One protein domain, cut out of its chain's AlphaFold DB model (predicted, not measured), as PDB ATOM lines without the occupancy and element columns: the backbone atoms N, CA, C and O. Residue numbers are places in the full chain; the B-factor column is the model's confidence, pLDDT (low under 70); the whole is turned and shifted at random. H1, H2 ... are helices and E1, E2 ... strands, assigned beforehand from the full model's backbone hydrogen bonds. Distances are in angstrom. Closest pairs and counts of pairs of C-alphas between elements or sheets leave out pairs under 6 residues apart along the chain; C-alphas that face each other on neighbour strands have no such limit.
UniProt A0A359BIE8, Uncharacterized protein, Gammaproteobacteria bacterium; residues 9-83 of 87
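AT A GLANCE: This is residues 9 to 83 of the 87 residues of an uncharacterized protein of Gammaproteobacteria bacterium (UniProt A0A359BIE8). A narrow, strongly twisted antiparallel sheet, order E2, E1, E5, has helix H1 over one face, making two layers; the small hairpin E3 and E4 lengthens the rod beyond one end of the sheet. The printed part has 75 residues, with one named helix and five named strands, E1 E2 H1 E3 E4 E5, class mixed. It is loose, radius of gyration of the C-alphas 14.6 A, spanning 50 by 20 by 18 A.

HOW THE PARTS SIT: Start at inner strand E1, residues 9 to 17. Within hydrogen-bond range are its N 11 and O 79 of E5, residues 72 to 81, at 2.9 A, and its N 14 and O 27 of E2, residues 23 to 32, at 2.8 A. E1 and E2 form a hairpin. H1, residues 37 to 55, is on this sheet, height 10.1 A, over E2 and E1, only just slantwise at 32 degrees to E2 on the local plane; their closest C-alphas, Arg 52 and Val 25, are 6.1 A apart. In H1, 13 of 15 O i to N i+4 pairs are within range. In the hairpin E3, residues 63 to 65, and E4, residues 68 to 70, N 65 and O 68 are 2.9 A apart. E4 runs on into E5 at 40 degrees.

IN THESE COORDINATES: Find C-alpha 9 at (-61.119, 11.613, -47.367), beginning E1, 25.1 A long like E2. H1 runs 27.5 A; E5, 26.1 A, ends at C-alpha 81, (-62.195, 16.412, -49.300).

THE WHOLE: The farthest C-alphas, Gly 37 and Gly 67, are 50.5 A apart. The printed part has no cut and no long link. Residues 37 to 40 and 82 to 83 have pLDDT under 70.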
ATOM      1  N   MET A   9     -62.304  11.836 -48.184       77.00
ATOM      2  CA  MET A   9     -61.119  11.613 -47.367       77.00
ATOM      3  C   MET A   9     -60.999  12.687 -46.296       77.00
ATOM      4  O   MET A   9     -61.302  13.860 -46.524       77.00
ATOM      5  N   SER A  10     -60.480  12.276 -45.147       81.00
ATOM      6  CA  SER A  10     -60.088  13.175 -44.073       81.00
ATOM      7  C   SER A  10     -58.622  12.924 -43.755       81.00
ATOM      8  O   SER A  10     -58.220  11.794 -43.462       81.00
ATOM      9  N   TYR A  11     -57.800  13.963 -43.860       83.31
ATOM     10  CA  TYR A  11     -56.369  13.885 -43.600       83.31
ATOM     11  C   TYR A  11     -55.973  14.888 -42.527       83.31
ATOM     12  O   TYR A  11     -56.135  16.097 -42.694       83.31
ATOM     13  N   ARG A  12     -55.411  14.393 -41.424       88.25
ATOM     14  CA  ARG A  12     -54.837  15.240 -40.381       88.25
ATOM     15  C   ARG A  12     -53.386  15.511 -40.719       88.25
ATOM     16  O   ARG A  12     -52.600  14.570 -40.821       88.25
ATOM     17  N   TYR A  13     -53.003  16.779 -40.807       87.62
ATOM     18  CA  TYR A  13     -51.597  17.151 -40.916       87.62
ATOM     19  C   TYR A  13     -51.128  17.961 -39.717       87.62
ATOM     20  O   TYR A  13     -51.870  18.743 -39.123       87.62
ATOM     21  N   LYS A  14     -49.858  17.749 -39.378       90.06
ATOM     22  CA  LYS A  14     -49.136  18.432 -38.313       90.06
ATOM     23  C   LYS A  14     -48.148  19.400 -38.931       90.06
ATOM     24  O   LYS A  14     -47.427  19.038 -39.864       90.06
ATOM     25  N   PHE A  15     -48.082  20.608 -38.401       89.25
ATOM     26  CA  PHE A  15     -47.181  21.637 -38.894       89.25
ATOM     27  C   PHE A  15     -46.579  22.459 -37.753       89.25
ATOM     28  O   PHE A  15     -47.004  22.402 -36.596       89.25
ATOM     29  N   ARG A  16     -45.525  23.191 -38.096       89.88
ATOM     30  CA  ARG A  16     -44.839  24.154 -37.242       89.88
ATOM     31  C   ARG A  16     -44.897  25.520 -37.905       89.88
ATOM     32  O   ARG A  16     -44.763  25.611 -39.122       89.88
ATOM     33  N   ILE A  17     -45.048  26.561 -37.095       89.31
ATOM     34  CA  ILE A  17     -44.747  27.941 -37.477       89.31
ATOM     35  C   ILE A  17     -43.444  28.310 -36.775       89.31
ATOM     36  O   ILE A  17     -43.338  28.202 -35.554       89.31
ATOM     37  N   ASN A  18     -42.431  28.679 -37.541       88.38
ATOM     38  CA  ASN A  18     -41.137  29.098 -37.028       88.38
ATOM     39  C   ASN A  18     -41.197  30.536 -36.498       88.38
ATOM     40  O   ASN A  18     -42.111  31.298 -36.805       88.38
ATOM     41  N   ALA A  19     -40.199  30.925 -35.705       88.19
ATOM     42  CA  ALA A  19     -40.104  32.273 -35.143       88.19
ATOM     43  C   ALA A  19     -40.010  33.382 -36.212       88.19
ATOM     44  O   ALA A  19     -40.321  34.532 -35.923       88.19
ATOM     45  N   ASP A  20     -39.597  33.045 -37.435       87.62
ATOM     46  CA  ASP A  20     -39.545  33.953 -38.584       87.62
ATOM     47  C   ASP A  20     -40.869  34.028 -39.372       87.62
ATOM     48  O   ASP A  20     -40.933  34.698 -40.400       87.62
ATOM     49  N   GLY A  21     -41.920  33.340 -38.913       84.19
ATOM     50  CA  GLY A  21     -43.220  33.294 -39.583       84.19
ATOM     51  C   GLY A  21     -43.318  32.273 -40.721       84.19
ATOM     52  O   GLY A  21     -44.403  32.084 -41.280       84.19
ATOM     53  N   SER A  22     -42.224  31.582 -41.066       88.12
ATOM     54  CA  SER A  22     -42.262  30.482 -42.033       88.12
ATOM     55  C   SER A  22     -42.991  29.270 -41.454       88.12
ATOM     56  O   SER A  22     -43.015  29.056 -40.241       88.12
ATOM     57  N   SER A  23     -43.595  28.457 -42.319       87.81
ATOM     58  CA  SER A  23     -44.315  27.256 -41.902       87.81
ATOM     59  C   SER A  23     -43.757  25.993 -42.549       87.81
ATOM     60  O   SER A  23     -43.295  25.995 -43.691       87.81
ATOM     61  N   GLU A  24     -43.788  24.899 -41.794       87.38
ATOM     62  CA  GLU A  24     -43.235  23.607 -42.191       87.38
ATOM     63  C   GLU A  24     -44.200  22.477 -41.832       87.38
ATOM     64  O   GLU A  24     -44.734  22.423 -40.723       87.38
ATOM     65  N   VAL A  25     -44.395  21.536 -42.757       88.12
ATOM     66  CA  VAL A  25     -45.191  20.324 -42.520       88.12
ATOM     67  C   VAL A  25     -44.331  19.262 -41.848       88.12
ATOM     68  O   VAL A  25     -43.363  18.788 -42.435       88.12
ATOM     69  N   LEU A  26     -44.733  18.837 -40.651       87.12
ATOM     70  CA  LEU A  26     -44.038  17.816 -39.864       87.12
ATOM     71  C   LEU A  26     -44.478  16.393 -40.234       87.12
ATOM     72  O   LEU A  26     -43.704  15.448 -40.109       87.12
ATOM     73  N   GLY A  27     -45.722  16.222 -40.684       84.38
ATOM     74  CA  GLY A  27     -46.267  14.919 -41.056       84.38
ATOM     75  C   GLY A  27     -47.789  14.902 -41.031       84.38
ATOM     76  O   GLY A  27     -48.424  15.952 -40.957       84.38
ATOM     77  N   GLY A  28     -48.377  13.714 -41.086       85.06
ATOM     78  CA  GLY A  28     -49.824  13.558 -41.034       85.06
ATOM     79  C   GLY A  28     -50.289  12.140 -41.330       85.06
ATOM     80  O   GLY A  28     -49.529  11.311 -41.842       85.06
ATOM     81  N   GLU A  29     -51.556  11.887 -41.040       85.62
ATOM     82  CA  GLU A  29     -52.207  10.589 -41.169       85.62
ATOM     83  C   GLU A  29     -53.614  10.733 -41.754       85.62
ATOM     84  O   GLU A  29     -54.283  11.752 -41.574       85.62
ATOM     85  N   TYR A  30     -54.054   9.701 -42.475       84.25
ATOM     86  CA  TYR A  30     -55.441   9.607 -42.911       84.25
ATOM     87  C   TYR A  30     -56.302   9.241 -41.706       84.25
ATOM     88  O   TYR A  30     -56.024   8.257 -41.025       84.25
ATOM     89  N   LEU A  31     -57.335  10.038 -41.455       84.88
ATOM     90  CA  LEU A  31     -58.373   9.723 -40.478       84.88
ATOM     91  C   LEU A  31     -59.457   8.850 -41.110       84.88
ATOM     92  O   LEU A  31     -59.981   7.956 -40.454       84.88
ATOM     93  N   ASP A  32     -59.760   9.095 -42.388       80.88
ATOM     94  CA  ASP A  32     -60.701   8.306 -43.176       80.88
ATOM     95  C   ASP A  32     -60.373   8.386 -44.676       80.88
ATOM     96  O   ASP A  32     -59.717   9.327 -45.138       80.88
ATOM     97  N   GLY A  33     -60.824   7.388 -45.438       76.94
ATOM     98  CA  GLY A  33     -60.676   7.351 -46.891       76.94
ATOM     99  C   GLY A  33     -59.241   7.120 -47.373       76.94
ATOM    100  O   GLY A  33     -58.901   7.554 -48.475       76.94
ATOM    101  N   GLU A  34     -58.387   6.462 -46.568       78.38
ATOM    102  CA  GLU A  34     -57.010   6.152 -46.979       78.38
ATOM    103  C   GLU A  34     -57.024   5.324 -48.278       78.38
ATOM    104  O   GLU A  34     -57.590   4.224 -48.309       78.38
ATOM    105  N   PRO A  35     -56.403   5.820 -49.362       70.94
ATOM    106  CA  PRO A  35     -56.419   5.118 -50.632       70.94
ATOM    107  C   PRO A  35     -55.547   3.856 -50.546       70.94
ATOM    108  O   PRO A  35     -54.407   3.894 -50.079       70.94
ATOM    109  N   ARG A  36     -56.085   2.720 -51.002       72.44
ATOM    110  CA  ARG A  36     -55.443   1.399 -50.911       72.44
ATOM    111  C   ARG A  36     -54.725   1.021 -52.218       72.44
ATOM    112  O   ARG A  36     -54.884   1.653 -53.261       72.44
ATOM    113  N   GLY A  37     -53.873  -0.006 -52.157       67.44
ATOM    114  CA  GLY A  37     -53.159  -0.549 -53.322       67.44
ATOM    115  C   GLY A  37     -52.026   0.334 -53.878       67.44
ATOM    116  O   GLY A  37     -51.584   1.297 -53.253       67.44
ATOM    117  N   VAL A  38     -51.527  -0.005 -55.077       56.94
ATOM    118  CA  VAL A  38     -50.402   0.691 -55.749       56.94
ATOM    119  C   VAL A  38     -50.727   2.166 -56.034       56.94
ATOM    120  O   VAL A  38     -49.849   3.029 -55.975       56.94
ATOM    121  N   THR A  39     -52.001   2.466 -56.290       63.94
ATOM    122  CA  THR A  39     -52.520   3.827 -56.470       63.94
ATOM    123  C   THR A  39     -52.462   4.622 -55.164       63.94
ATOM    124  O   THR A  39     -52.098   5.795 -55.183       63.94
ATOM    125  N   GLY A  40     -52.704   3.976 -54.018       67.88
ATOM    126  CA  GLY A  40     -52.694   4.597 -52.694       67.88
ATOM    127  C   GLY A  40     -51.374   5.250 -52.300       67.88
ATOM    128  O   GLY A  40     -51.361   6.397 -51.853       67.88
ATOM    129  N   LYS A  41     -50.244   4.576 -52.554       70.12
ATOM    130  CA  LYS A  41     -48.918   5.134 -52.236       70.12
ATOM    131  C   LYS A  41     -48.638   6.426 -53.013       70.12
ATOM    132  O   LYS A  41     -48.258   7.429 -52.415       70.12
ATOM    133  N   LYS A  42     -48.888   6.428 -54.327       72.12
ATOM    134  CA  LYS A  42     -48.698   7.621 -55.171       72.12
ATOM    135  C   LYS A  42     -49.659   8.749 -54.798       72.12
ATOM    136  O   LYS A  42     -49.275   9.915 -54.841       72.12
ATOM    137  N   THR A  43     -50.897   8.420 -54.435       72.50
ATOM    138  CA  THR A  43     -51.878   9.413 -53.976       72.50
ATOM    139  C   THR A  43     -51.434  10.063 -52.668       72.50
ATOM    140  O   THR A  43     -51.506  11.284 -52.554       72.50
ATOM    141  N   LYS A  44     -50.893   9.287 -51.720       73.94
ATOM    142  CA  LYS A  44     -50.339   9.800 -50.458       73.94
ATOM    143  C   LYS A  44     -49.164  10.751 -50.679       73.94
ATOM    144  O   LYS A  44     -49.144  11.834 -50.103       73.94
ATOM    145  N   GLU A  45     -48.224  10.380 -51.547       79.06
ATOM    146  CA  GLU A  45     -47.077  11.227 -51.907       79.06
ATOM    147  C   GLU A  45     -47.540  12.556 -52.534       79.06
ATOM    148  O   GLU A  45     -47.164  13.628 -52.060       79.06
ATOM    149  N   LYS A  46     -48.446  12.505 -53.521       78.38
ATOM    150  CA  LYS A  46     -49.015  13.710 -54.150       78.38
ATOM    151  C   LYS A  46     -49.786  14.593 -53.170       78.38
ATOM    152  O   LYS A  46     -49.711  15.817 -53.261       78.38
ATOM    153  N   HIS A  47     -50.533  13.997 -52.243       77.38
ATOM    154  CA  HIS A  47     -51.269  14.744 -51.225       77.38
ATOM    155  C   HIS A  47     -50.293  15.484 -50.296       77.38
ATOM    156  O   HIS A  47     -50.459  16.677 -50.045       77.38
ATOM    157  N   GLN A  48     -49.227  14.822 -49.844       77.44
ATOM    158  CA  GLN A  48     -48.199  15.467 -49.024       77.44
ATOM    159  C   GLN A  48     -47.494  16.616 -49.755       77.44
ATOM    160  O   GLN A  48     -47.245  17.660 -49.152       77.44
ATOM    161  N   GLU A  49     -47.204  16.467 -51.049       83.38
ATOM    162  CA  GLU A  49     -46.666  17.558 -51.871       83.38
ATOM    163  C   GLU A  49     -47.635  18.741 -51.973       83.38
ATOM    164  O   GLU A  49     -47.213  19.893 -51.831       83.38
ATOM    165  N   LEU A  50     -48.931  18.474 -52.173       81.38
ATOM    166  CA  LEU A  50     -49.966  19.506 -52.209       81.38
ATOM    167  C   LEU A  50     -49.998  20.289 -50.891       81.38
ATOM    168  O   LEU A  50     -49.933  21.517 -50.911       81.38
ATOM    169  N   LEU A  51     -50.038  19.588 -49.755       80.88
ATOM    170  CA  LEU A  51     -50.059  20.210 -48.431       80.88
ATOM    171  C   LEU A  51     -48.819  21.060 -48.186       80.88
ATOM    172  O   LEU A  51     -48.944  22.216 -47.788       80.88
ATOM    173  N   ARG A  52     -47.626  20.531 -48.492       82.81
ATOM    174  CA  ARG A  52     -46.374  21.294 -48.387       82.81
ATOM    175  C   ARG A  52     -46.442  22.580 -49.203       82.81
ATOM    176  O   ARG A  52     -46.099  23.633 -48.681       82.81
ATOM    177  N   LYS A  53     -46.936  22.508 -50.442       83.88
ATOM    178  CA  LYS A  53     -47.066  23.665 -51.336       83.88
ATOM    179  C   LYS A  53     -48.104  24.686 -50.865       83.88
ATOM    180  O   LYS A  53     -47.938  25.873 -51.133       83.88
ATOM    181  N   VAL A  54     -49.198  24.246 -50.246       79.62
ATOM    182  CA  VAL A  54     -50.230  25.145 -49.706       79.62
ATOM    183  C   VAL A  54     -49.703  25.848 -48.462       79.62
ATOM    184  O   VAL A  54     -49.745  27.071 -48.390       79.62
ATOM    185  N   ILE A  55     -49.148  25.086 -47.522       77.88
ATOM    186  CA  ILE A  55     -48.681  25.600 -46.234       77.88
ATOM    187  C   ILE A  55     -47.487  26.534 -46.434       77.88
ATOM    188  O   ILE A  55     -47.511  27.642 -45.917       77.88
ATOM    189  N   SER A  56     -46.525  26.182 -47.297       76.12
ATOM    190  CA  SER A  56     -45.345  27.020 -47.562       76.12
ATOM    191  C   SER A  56     -45.664  28.402 -48.144       76.12
ATOM    192  O   SER A  56     -44.797  29.271 -48.157       76.12
ATOM    193  N   LYS A  57     -46.867  28.606 -48.693       79.56
ATOM    194  CA  LYS A  57     -47.306  29.911 -49.212       79.56
ATOM    195  C   LYS A  57     -47.852  30.828 -48.125       79.56
ATOM    196  O   LYS A  57     -48.015  32.019 -48.377       79.56
ATOM    197  N   VAL A  58     -48.164  30.287 -46.952       78.44
ATOM    198  CA  VAL A  58     -48.691  31.057 -45.833       78.44
ATOM    199  C   VAL A  58     -47.512  31.528 -44.988       78.44
ATOM    200  O   VAL A  58     -46.853  30.729 -44.320       78.44
ATOM    201  N   GLN A  59     -47.246  32.833 -45.041       76.75
ATOM    202  CA  GLN A  59     -46.437  33.518 -44.038       76.75
ATOM    203  C   GLN A  59     -47.347  33.912 -42.883       76.75
ATOM    204  O   GLN A  59     -48.337  34.617 -43.076       76.75
ATOM    205  N   TYR A  60     -47.008  33.438 -41.692       79.50
ATOM    206  CA  TYR A  60     -47.686  33.815 -40.462       79.50
ATOM    207  C   TYR A  60     -46.947  34.988 -39.827       79.50
ATOM    208  O   TYR A  60     -45.725  35.090 -39.933       79.50
ATOM    209  N   GLU A  61     -47.672  35.869 -39.143       83.00
ATOM    210  CA  GLU A  61     -47.013  36.892 -38.336       83.00
ATOM    211  C   GLU A  61     -46.198  36.230 -37.210       83.00
ATOM    212  O   GLU A  61     -46.679  35.274 -36.587       83.00
ATOM    213  N   PRO A  62     -44.969  36.708 -36.929       79.75
ATOM    214  CA  PRO A  62     -44.172  36.203 -35.822       79.75
ATOM    215  C   PRO A  62     -44.922  36.317 -34.497       79.75
ATOM    216  O   PRO A  62     -45.335  37.401 -34.082       79.75
ATOM    217  N   ILE A  63     -45.059  35.198 -33.791       80.12
ATOM    218  CA  ILE A  63     -45.752  35.176 -32.506       80.12
ATOM    219  C   ILE A  63     -44.761  35.558 -31.414       80.12
ATOM    220  O   ILE A  63     -43.796  34.841 -31.134       80.12
ATOM    221  N   ILE A  64     -44.997  36.717 -30.803       85.19
ATOM    222  CA  ILE A  64     -44.139  37.272 -29.759       85.19
ATOM    223  C   ILE A  64     -44.664  36.845 -28.388       85.19
ATOM    224  O   ILE A  64     -45.762  37.223 -27.988       85.19
ATOM    225  N   ILE A  65     -43.856  36.094 -27.638       82.88
ATOM    226  CA  ILE A  65     -44.149  35.718 -26.249       82.88
ATOM    227  C   ILE A  65     -43.002  36.218 -25.381       82.88
ATOM    228  O   ILE A  65     -41.836  35.894 -25.623       82.88
ATOM    229  N   SER A  66     -43.332  37.027 -24.374       88.81
ATOM    230  CA  SER A  66     -42.353  37.650 -23.473       88.81
ATOM    231  C   SER A  66     -41.266  38.439 -24.223       88.81
ATOM    232  O   SER A  66     -40.082  38.334 -23.916       88.81
ATOM    233  N   GLY A  67     -41.664  39.198 -25.252       88.81
ATOM    234  CA  GLY A  67     -40.770  40.070 -26.025       88.81
ATOM    235  C   GLY A  67     -39.836  39.352 -27.004       88.81
ATOM    236  O   GLY A  67     -38.982  39.990 -27.607       88.81
ATOM    237  N   SER A  68     -39.976  38.036 -27.178       86.44
ATOM    238  CA  SER A  68     -39.191  37.256 -28.139       86.44
ATOM    239  C   SER A  68     -40.099  36.517 -29.109       86.44
ATOM    240  O   SER A  68     -41.105  35.944 -28.691       86.44
ATOM    241  N   ALA A  69     -39.712  36.467 -30.384       87.31
ATOM    242  CA  ALA A  69     -40.370  35.607 -31.358       87.31
ATOM    243  C   ALA A  69     -40.203  34.135 -30.961       87.31
ATOM    244  O   ALA A  69     -39.101  33.687 -30.623       87.31
ATOM    245  N   LYS A  70     -41.308  33.388 -30.959       88.38
ATOM    246  CA  LYS A  70     -41.341  31.966 -30.617       88.38
ATOM    247  C   LYS A  70     -41.908  31.162 -31.774       88.38
ATOM    248  O   LYS A  70     -42.850  31.583 -32.436       88.38
ATOM    249  N   SER A  71     -41.356  29.970 -31.964       87.19
ATOM    250  CA  SER A  71     -41.951  28.976 -32.850       87.19
ATOM    251  C   SER A  71     -43.152  28.319 -32.167       87.19
ATOM    252  O   SER A  71     -43.066  27.942 -30.995       87.19
ATOM    253  N   LEU A  72     -44.239  28.115 -32.909       87.00
ATOM    254  CA  LEU A  72     -45.339  27.246 -32.504       87.00
ATOM    255  C   LEU A  72     -45.157  25.861 -33.109       87.00
ATOM    256  O   LEU A  72     -45.002  25.708 -34.319       87.00
ATOM    257  N   ILE A  73     -45.197  24.845 -32.257       84.88
ATOM    258  CA  ILE A  73     -45.038  23.443 -32.640       84.88
ATOM    259  C   ILE A  73     -46.321  22.670 -32.333       84.88
ATOM    260  O   ILE A  73     -47.145  23.135 -31.552       84.88
ATOM    261  N   ASN A  74     -46.453  21.473 -32.907       80.62
ATOM    262  CA  ASN A  74     -47.609  20.591 -32.707       80.62
ATOM    263  C   ASN A  74     -48.947  21.234 -33.101       80.62
ATOM    264  O   ASN A  74     -49.977  20.930 -32.505       80.62
ATOM    265  N   LEU A  75     -48.937  22.114 -34.103       87.56
ATOM    266  CA  LEU A  75     -50.176  22.596 -34.695       87.56
ATOM    267  C   LEU A  75     -50.755  21.480 -35.556       87.56
ATOM    268  O   LEU A  75     -50.028  20.846 -36.323       87.56
ATOM    269  N   GLU A  76     -52.053  21.243 -35.426       89.62
ATOM    270  CA  GLU A  76     -52.763  20.211 -36.172       89.62
ATOM    271  C   GLU A  76     -53.985  20.821 -36.845       89.62
ATOM    272  O   GLU A  76     -54.640  21.706 -36.297       89.62
ATOM    273  N   THR A  77     -54.298  20.339 -38.040       87.19
ATOM    274  CA  THR A  77     -55.564  20.646 -38.700       87.19
ATOM    275  C   THR A  77     -55.989  19.479 -39.580       87.19
ATOM    276  O   THR A  77     -55.191  18.586 -39.892       87.19
ATOM    277  N   VAL A  78     -57.268  19.468 -39.931       85.75
ATOM    278  CA  VAL A  78     -57.903  18.412 -40.709       85.75
ATOM    279  C   VAL A  78     -58.280  18.981 -42.065       85.75
ATOM    280  O   VAL A  78     -58.948  20.007 -42.165       85.75
ATOM    281  N   PHE A  79     -57.815  18.312 -43.111       79.31
ATOM    282  CA  PHE A  79     -58.195  18.585 -44.480       79.31
ATOM    283  C   PHE A  79     -59.223  17.549 -44.918       79.31
ATOM    284  O   PHE A  79     -58.915  16.357 -45.007       79.31
ATOM    285  N   GLU A  80     -60.440  18.012 -45.170       78.62
ATOM    286  CA  GLU A  80     -61.550  17.184 -45.628       78.62
ATOM    287  C   GLU A  80     -61.783  17.445 -47.111       78.62
ATOM    288  O   GLU A  80     -61.932  18.586 -47.549       78.62
ATOM    289  N   VAL A  81     -61.796  16.374 -47.896       71.38
ATOM    290  CA  VAL A  81     -62.195  16.412 -49.300       71.38
ATOM    291  C   VAL A  81     -63.352  15.456 -49.430       71.38
ATOM    292  O   VAL A  81     -63.191  14.278 -49.141       71.38
ATOM    293  N   GLY A  82     -64.499  15.957 -49.857       67.75
ATOM    294  CA  GLY A  82     -65.657  15.138 -50.154       67.75
ATOM    295  C   GLY A  82     -66.454  15.744 -51.290       67.75
ATOM    296  O   GLY A  82     -66.473  16.963 -51.467       67.75
ATOM    297  N   ALA A  83     -67.104  14.890 -52.072       58.88
ATOM    298  CA  ALA A  83     -68.164  15.329 -52.965       58.88
ATOM    299  C   ALA A  83     -69.483  15.264 -52.186       58.88
ATOM    300  O   ALA A  83     -69.836  14.210 -51.655       58.88
TER     301      ALA A  83